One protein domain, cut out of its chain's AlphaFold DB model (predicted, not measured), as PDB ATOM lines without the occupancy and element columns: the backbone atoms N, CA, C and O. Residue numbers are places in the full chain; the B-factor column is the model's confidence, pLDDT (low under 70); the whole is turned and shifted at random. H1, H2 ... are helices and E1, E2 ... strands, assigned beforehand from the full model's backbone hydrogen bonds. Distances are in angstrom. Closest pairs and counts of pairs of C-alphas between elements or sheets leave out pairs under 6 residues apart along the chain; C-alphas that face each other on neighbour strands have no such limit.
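Overview. This is residues 246 to 298 of the 298 residues of an uncharacterized protein of Methanobrevibacter sp (UniProt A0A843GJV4). A flat, open hook of thin parts: a small hairpin of two short strands, E1 and E2, makes one end, H1 runs away from it as the stem, and past a loop the short helices H2 and H3 turn the chain back. The hairpin and H3 stay apart, and residues 263 to 268, the first half of H1, stand free between the hairpin and the two other helices. The printed part has 53 residues with two named strands and three named helices, in the order E1, E2, H1, H2, H3, and the one sheet, E1 - E2, is antiparallel. The class is mostly helix, with 25 residues in helices and 6 in strands. The whole is only just loose, close to extended, with a radius of gyration of the C-alphas of 14.8 A and spans of 45 by 26 by 11 A.

Arrangement. The sheet is the hairpin of E1, residues 246 to 248, and E2, residues 258 to 260, antiparallel at 162 degrees between their directions. N 247 and O 259 are within hydrogen-bond range at 2.9 A, as are N 259 and O 247 at 2.8 A. The C-alphas of Val 248 and Ser 258 face each other, 4.1 A apart. A tight link joins E2 to H1, residues 263 to 274, and H1 is apart from E1. H1 touches H2, residues 283 to 289, with residues 272 to 274 alone; their closest C-alphas are those of Leu 273 and Phe 284, 5.1 A apart. H1 and H2 run the same way at a steep tilt of 42 degrees. H2 and H3, residues 291 to 296, only just touch, and only at the corner by their link, with 3 pairs of C-alphas within 8 A. Their closest C-alphas, those of Asp 287 and Ala 293, are 5.4 A apart, and the helices run opposite ways at a steep tilt of 55 degrees. H1 and H3 are apart, and both strands are apart from H2 and H3. Every O i to N i+4 pair is within hydrogen-bond range in H1 and H2; in H3 it is 1 of 2.

Along the chain. E1 begins at C-alpha 246, at (174.518, 164.607, 151.174). H1, the longest helix, measures 16.1 A from C-alpha 263, at (166.040, 158.981, 155.942), to C-alpha 274, at (170.378, 159.297, 171.420). H2 measures 9.9 A and H3 9.1 A. H3 ends at C-alpha 296, at (187.769, 151.678, 165.143).

Size, cuts and confidence. The two C-alphas farthest apart, those of His 255 and Asp 279, are 45.1 A apart. The printed part has no cut and ends at residue 298, the chain's last residue. No link is long: E1 to E2 and H1 to H2 are short, E2 to H1 and H2 to H3 tight. The mean pLDDT of the printed part is 80.8, and residues 297 to 298 are under 70.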
ATOM      1  N   GLU A 246     173.534 165.080 152.147       83.25
ATOM      2  CA  GLU A 246     174.518 164.607 151.174       83.25
ATOM      3  C   GLU A 246     175.936 164.553 151.759       83.25
ATOM      4  O   GLU A 246     176.310 165.372 152.603       83.25
ATOM      5  N   VAL A 247     176.734 163.599 151.278       82.44
ATOM      6  CA  VAL A 247     178.170 163.472 151.558       82.44
ATOM      7  C   VAL A 247     178.931 163.550 150.241       82.44
ATOM      8  O   VAL A 247     178.805 162.675 149.387       82.44
ATOM      9  N   VAL A 248     179.732 164.602 150.071       82.06
ATOM     10  CA  VAL A 248     180.579 164.791 148.883       82.06
ATOM     11  C   VAL A 248     181.754 163.808 148.930       82.06
ATOM     12  O   VAL A 248     182.436 163.717 149.952       82.06
ATOM     13  N   LEU A 249     182.011 163.083 147.835       82.19
ATOM     14  CA  LEU A 249     183.062 162.054 147.783       82.19
ATOM     15  C   LEU A 249     184.493 162.618 147.764       82.19
ATOM     16  O   LEU A 249     185.432 161.916 148.139       82.19
ATOM     17  N   ASP A 250     184.666 163.871 147.338       82.25
ATOM     18  CA  ASP A 250     185.924 164.618 147.435       82.25
ATOM     19  C   ASP A 250     185.633 166.022 147.979       82.25
ATOM     20  O   ASP A 250     184.965 166.823 147.329       82.25
ATOM     21  N   ALA A 251     186.120 166.316 149.185       76.94
ATOM     22  CA  ALA A 251     185.889 167.598 149.848       76.94
ATOM     23  C   ALA A 251     186.663 168.771 149.209       76.94
ATOM     24  O   ALA A 251     186.320 169.926 149.469       76.94
ATOM     25  N   ASP A 252     187.684 168.493 148.388       83.44
ATOM     26  CA  ASP A 252     188.492 169.513 147.710       83.44
ATOM     27  C   ASP A 252     187.948 169.878 146.306       83.44
ATOM     28  O   ASP A 252     188.321 170.929 145.770       83.44
ATOM     29  N   ASP A 253     187.043 169.077 145.713       83.12
ATOM     30  CA  ASP A 253     186.386 169.378 144.426       83.12
ATOM     31  C   ASP A 253     184.868 169.639 144.578       83.12
ATOM     32  O   ASP A 253     184.086 168.702 144.747       83.12
ATOM     33  N   PRO A 254     184.396 170.894 144.419       75.75
ATOM     34  CA  PRO A 254     182.974 171.237 144.498       75.75
ATOM     35  C   PRO A 254     182.121 170.739 143.310       75.75
ATOM     36  O   PRO A 254     180.944 171.088 143.237       75.75
ATOM     37  N   HIS A 255     182.689 169.980 142.366       78.62
ATOM     38  CA  HIS A 255     181.955 169.245 141.323       78.62
ATOM     39  C   HIS A 255     182.044 167.719 141.493       78.62
ATOM     40  O   HIS A 255     181.625 166.993 140.590       78.62
ATOM     41  N   SER A 256     182.609 167.234 142.603       79.88
ATOM     42  CA  SER A 256     182.635 165.809 142.928       79.88
ATOM     43  C   SER A 256     181.218 165.270 143.129       79.88
ATOM     44  O   SER A 256     180.334 165.986 143.606       79.88
ATOM     45  N   ASP A 257     181.003 164.004 142.770       82.25
ATOM     46  CA  ASP A 257     179.729 163.326 143.003       82.25
ATOM     47  C   ASP A 257     179.435 163.282 144.518       82.25
ATOM     48  O   ASP A 257     180.337 163.056 145.336       82.25
ATOM     49  N   SER A 258     178.173 163.483 144.904       85.06
ATOM     50  CA  SER A 258     177.712 163.334 146.286       85.06
ATOM     51  C   SER A 258     176.826 162.098 146.457       85.06
ATOM     52  O   SER A 258     176.112 161.673 145.546       85.06
ATOM     53  N   LEU A 259     176.912 161.482 147.635       84.62
ATOM     54  CA  LEU A 259     176.001 160.437 148.088       84.62
ATOM     55  C   LEU A 259     174.861 161.096 148.861       84.62
ATOM     56  O   LEU A 259     175.104 161.670 149.922       84.62
ATOM     57  N   GLU A 260     173.637 161.007 148.345       85.31
ATOM     58  CA  GLU A 260     172.436 161.378 149.098       85.31
ATOM     59  C   GLU A 260     172.242 160.402 150.272       85.31
ATOM     60  O   GLU A 260     172.374 159.189 150.106       85.31
ATOM     61  N   ILE A 261     171.951 160.935 151.458       86.19
ATOM     62  CA  ILE A 261     171.753 160.163 152.690       86.19
ATOM     63  C   ILE A 261     170.261 159.895 152.872       86.19
ATOM     64  O   ILE A 261     169.458 160.829 152.993       86.19
ATOM     65  N   GLU A 262     169.886 158.615 152.904       87.06
ATOM     66  CA  GLU A 262     168.497 158.205 153.088       87.06
ATOM     67  C   GLU A 262     167.986 158.543 154.501       87.06
ATOM     68  O   GLU A 262     168.736 158.637 155.473       87.06
ATOM     69  N   GLU A 263     166.669 158.702 154.642       84.62
ATOM     70  CA  GLU A 263     166.040 158.981 155.942       84.62
ATOM     71  C   GLU A 263     166.213 157.816 156.939       84.62
ATOM     72  O   GLU A 263     166.292 158.022 158.149       84.62
ATOM     73  N   SER A 264     166.339 156.593 156.417       86.81
ATOM     74  CA  SER A 264     166.737 155.377 157.135       86.81
ATOM     75  C   SER A 264     168.104 155.534 157.811       86.81
ATOM     76  O   SER A 264     168.224 155.285 159.010       86.81
ATOM     77  N   ASP A 265     169.114 155.995 157.070       86.19
ATOM     78  CA  ASP A 265     170.472 156.199 157.579       86.19
ATOM     79  C   ASP A 265     170.514 157.323 158.626       86.19
ATOM     80  O   ASP A 265     171.139 157.167 159.677       86.19
ATOM     81  N   LYS A 266     169.779 158.425 158.405       84.19
ATOM     82  CA  LYS A 266     169.641 159.506 159.403       84.19
ATOM     83  C   LYS A 266     169.030 159.003 160.705       84.19
ATOM     84  O   LYS A 266     169.517 159.366 161.777       84.19
ATOM     85  N   GLN A 267     168.001 158.153 160.635       85.56
ATOM     86  CA  GLN A 267     167.413 157.553 161.830       85.56
ATOM     87  C   GLN A 267     168.427 156.656 162.553       85.56
ATOM     88  O   GLN A 267     168.563 156.778 163.765       85.56
ATOM     89  N   MET A 268     169.216 155.842 161.836       85.00
ATOM     90  CA  MET A 268     170.284 155.044 162.461       85.00
ATOM     91  C   MET A 268     171.358 155.913 163.136       85.00
ATOM     92  O   MET A 268     171.849 155.555 164.208       85.00
ATOM     93  N   MET A 269     171.711 157.062 162.548       83.50
ATOM     94  CA  MET A 269     172.634 158.027 163.162       83.50
ATOM     95  C   MET A 269     172.042 158.654 164.434       83.50
ATOM     96  O   MET A 269     172.741 158.764 165.440       83.50
ATOM     97  N   LEU A 270     170.764 159.041 164.413       84.75
ATOM     98  CA  LEU A 270     170.070 159.582 165.585       84.75
ATOM     99  C   LEU A 270     169.922 158.530 166.691       84.75
ATOM    100  O   LEU A 270     170.199 158.836 167.848       84.75
ATOM    101  N   ASP A 271     169.575 157.291 166.345       87.12
ATOM    102  CA  ASP A 271     169.477 156.180 167.294       87.12
ATOM    103  C   ASP A 271     170.841 155.884 167.939       87.12
ATOM    104  O   ASP A 271     170.932 155.733 169.154       87.12
ATOM    105  N   TYR A 272     171.930 155.879 167.164       85.56
ATOM    106  CA  TYR A 272     173.287 155.710 167.697       85.56
ATOM    107  C   TYR A 272     173.671 156.803 168.717       85.56
ATOM    108  O   TYR A 272     174.308 156.504 169.730       85.56
ATOM    109  N   LEU A 273     173.273 158.054 168.455       83.62
ATOM    110  CA  LEU A 273     173.587 159.220 169.289       83.62
ATOM    111  C   LEU A 273     172.674 159.387 170.513       83.62
ATOM    112  O   LEU A 273     173.095 160.016 171.479       83.62
ATOM    113  N   LEU A 274     171.423 158.914 170.458       83.06
ATOM    114  CA  LEU A 274     170.378 159.297 171.420       83.06
ATOM    115  C   LEU A 274     169.512 158.148 171.946       83.06
ATOM    116  O   LEU A 274     168.843 158.347 172.958       83.06
ATOM    117  N   ALA A 275     169.460 156.983 171.293       82.69
ATOM    118  CA  ALA A 275     168.627 155.889 171.789       82.69
ATOM    119  C   ALA A 275     169.283 155.267 173.034       82.69
ATOM    120  O   ALA A 275     170.389 154.725 172.924       82.69
ATOM    121  N   PRO A 276     168.635 155.317 174.214       78.25
ATOM    122  CA  PRO A 276     169.171 154.689 175.407       78.25
ATOM    123  C   PRO A 276     169.079 153.169 175.271       78.25
ATOM    124  O   PRO A 276     168.058 152.624 174.842       78.25
ATOM    125  N   ASP A 277     170.135 152.474 175.674       76.12
ATOM    126  CA  ASP A 277     170.102 151.025 175.810       76.12
ATOM    127  C   ASP A 277     169.583 150.582 177.190       76.12
ATOM    128  O   ASP A 277     169.000 151.357 177.952       76.12
ATOM    129  N   LYS A 278     169.755 149.296 177.513       73.75
ATOM    130  CA  LYS A 278     169.248 148.683 178.753       73.75
ATOM    131  C   LYS A 278     169.833 149.291 180.031       73.75
ATOM    132  O   LYS A 278     169.225 149.120 181.084       73.75
ATOM    133  N   ASP A 279     170.972 149.974 179.936       75.75
ATOM    134  CA  ASP A 279     171.634 150.645 181.055       75.75
ATOM    135  C   ASP A 279     171.336 152.162 181.079       75.75
ATOM    136  O   ASP A 279     171.868 152.884 181.919       75.75
ATOM    137  N   GLY A 280     170.494 152.659 180.161       72.62
ATOM    138  CA  GLY A 280     170.097 154.068 180.069       72.62
ATOM    139  C   GLY A 280     171.108 154.989 179.377       72.62
ATOM    140  O   GLY A 280     170.934 156.203 179.417       72.62
ATOM    141  N   GLN A 281     172.151 154.440 178.749       78.56
ATOM    142  CA  GLN A 281     173.177 155.198 178.016       78.56
ATOM    143  C   GLN A 281     172.990 155.037 176.507       78.56
ATOM    144  O   GLN A 281     172.566 153.969 176.057       78.56
ATOM    145  N   SER A 282     173.329 156.060 175.714       82.56
ATOM    146  CA  SER A 282     173.395 155.888 174.260       82.56
ATOM    147  C   SER A 282     174.613 155.050 173.870       82.56
ATOM    148  O   SER A 282     175.587 154.921 174.624       82.56
ATOM    149  N   ARG A 283     174.597 154.489 172.657       82.06
ATOM    150  CA  ARG A 283     175.774 153.787 172.134       82.06
ATOM    151  C   ARG A 283     176.957 154.743 171.957       82.06
ATOM    152  O   ARG A 283     178.079 154.371 172.286       82.06
ATOM    153  N   PHE A 284     176.693 155.982 171.543       84.50
ATOM    154  CA  PHE A 284     177.690 157.046 171.511       84.50
ATOM    155  C   PHE A 284     178.329 157.320 172.883       84.50
ATOM    156  O   PHE A 284     179.546 157.454 172.941       84.50
ATOM    157  N   ASP A 285     177.572 157.348 173.986       82.62
ATOM    158  CA  ASP A 285     178.134 157.573 175.334       82.62
ATOM    159  C   ASP A 285     179.066 156.433 175.775       82.62
ATOM    160  O   ASP A 285     180.094 156.658 176.428       82.62
ATOM    161  N   LYS A 286     178.722 155.195 175.398       82.44
ATOM    162  CA  LYS A 286     179.544 154.007 175.656       82.44
ATOM    163  C   LYS A 286     180.826 154.022 174.830       82.44
ATOM    164  O   LYS A 286     181.903 153.860 175.399       82.44
ATOM    165  N   ASP A 287     180.723 154.307 173.534       83.88
ATOM    166  CA  ASP A 287     181.883 154.396 172.647       83.88
ATOM    167  C   ASP A 287     182.756 155.626 173.007       83.88
ATOM    168  O   ASP A 287     183.977 155.533 172.990       83.88
ATOM    169  N   LEU A 288     182.183 156.742 173.481       83.56
ATOM    170  CA  LEU A 288     182.926 157.891 174.035       83.56
ATOM    171  C   LEU A 288     183.708 157.537 175.314       83.56
ATOM    172  O   LEU A 288     184.764 158.119 175.581       83.56
ATOM    173  N   SER A 289     183.202 156.581 176.094       83.56
ATOM    174  CA  SER A 289     183.848 156.076 177.310       83.56
ATOM    175  C   SER A 289     184.961 155.053 177.027       83.56
ATOM    176  O   SER A 289     185.813 154.844 177.896       83.56
ATOM    177  N   ASP A 290     185.005 154.457 175.826       83.75
ATOM    178  CA  ASP A 290     186.107 153.610 175.352       83.75
ATOM    179  C   ASP A 290     186.833 154.239 174.142       83.75
ATOM    180  O   ASP A 290     186.443 154.041 172.988       83.75
ATOM    181  N   PRO A 291     187.964 154.940 174.352       75.88
ATOM    182  CA  PRO A 291     188.687 155.591 173.265       75.88
ATOM    183  C   PRO A 291     189.265 154.621 172.219       75.88
ATOM    184  O   PRO A 291     189.730 155.092 171.183       75.88
ATOM    185  N   ALA A 292     189.266 153.300 172.449       78.75
ATOM    186  CA  ALA A 292     189.593 152.331 171.403       78.75
ATOM    187  C   ALA A 292     188.448 152.186 170.383       78.75
ATOM    188  O   ALA A 292     188.715 152.186 169.181       78.75
ATOM    189  N   ALA A 293     187.191 152.152 170.839       76.00
ATOM    190  CA  ALA A 293     186.012 152.051 169.977       76.00
ATOM    191  C   ALA A 293     185.887 153.260 169.033       76.00
ATOM    192  O   ALA A 293     185.640 153.091 167.840       76.00
ATOM    193  N   LEU A 294     186.176 154.474 169.525       70.88
ATOM    194  CA  LEU A 294     186.219 155.687 168.691       70.88
ATOM    195  C   LEU A 294     187.256 155.619 167.558       70.88
ATOM    196  O   LEU A 294     187.054 156.236 166.517       70.88
ATOM    197  N   ILE A 295     188.372 154.911 167.761       73.81
ATOM    198  CA  ILE A 295     189.437 154.765 166.756       73.81
ATOM    199  C   ILE A 295     189.076 153.690 165.721       73.81
ATOM    200  O   ILE A 295     189.505 153.792 164.579       73.81
ATOM    201  N   GLU A 296     188.287 152.678 166.091       73.94
ATOM    202  CA  GLU A 296     187.769 151.678 165.143       73.94
ATOM    203  C   GLU A 296     186.588 152.201 164.302       73.94
ATOM    204  O   GLU A 296     186.289 151.632 163.252       73.94
ATOM    205  N   LEU A 297     185.936 153.283 164.744       69.62
ATOM    206  CA  LEU A 297     184.820 153.942 164.055       69.62
ATOM    207  C   LEU A 297     185.258 155.035 163.052       69.62
ATOM    208  O   LEU A 297     184.441 155.449 162.228       69.62
ATOM    209  N   ALA A 298     186.505 155.517 163.137       57.28
ATOM    210  CA  ALA A 298     187.034 156.681 162.407       57.28
ATOM    211  C   ALA A 298     187.887 156.331 161.170       57.28
ATOM    212  O   ALA A 298     187.793 157.100 160.185       57.28
TER     213      ALA A 298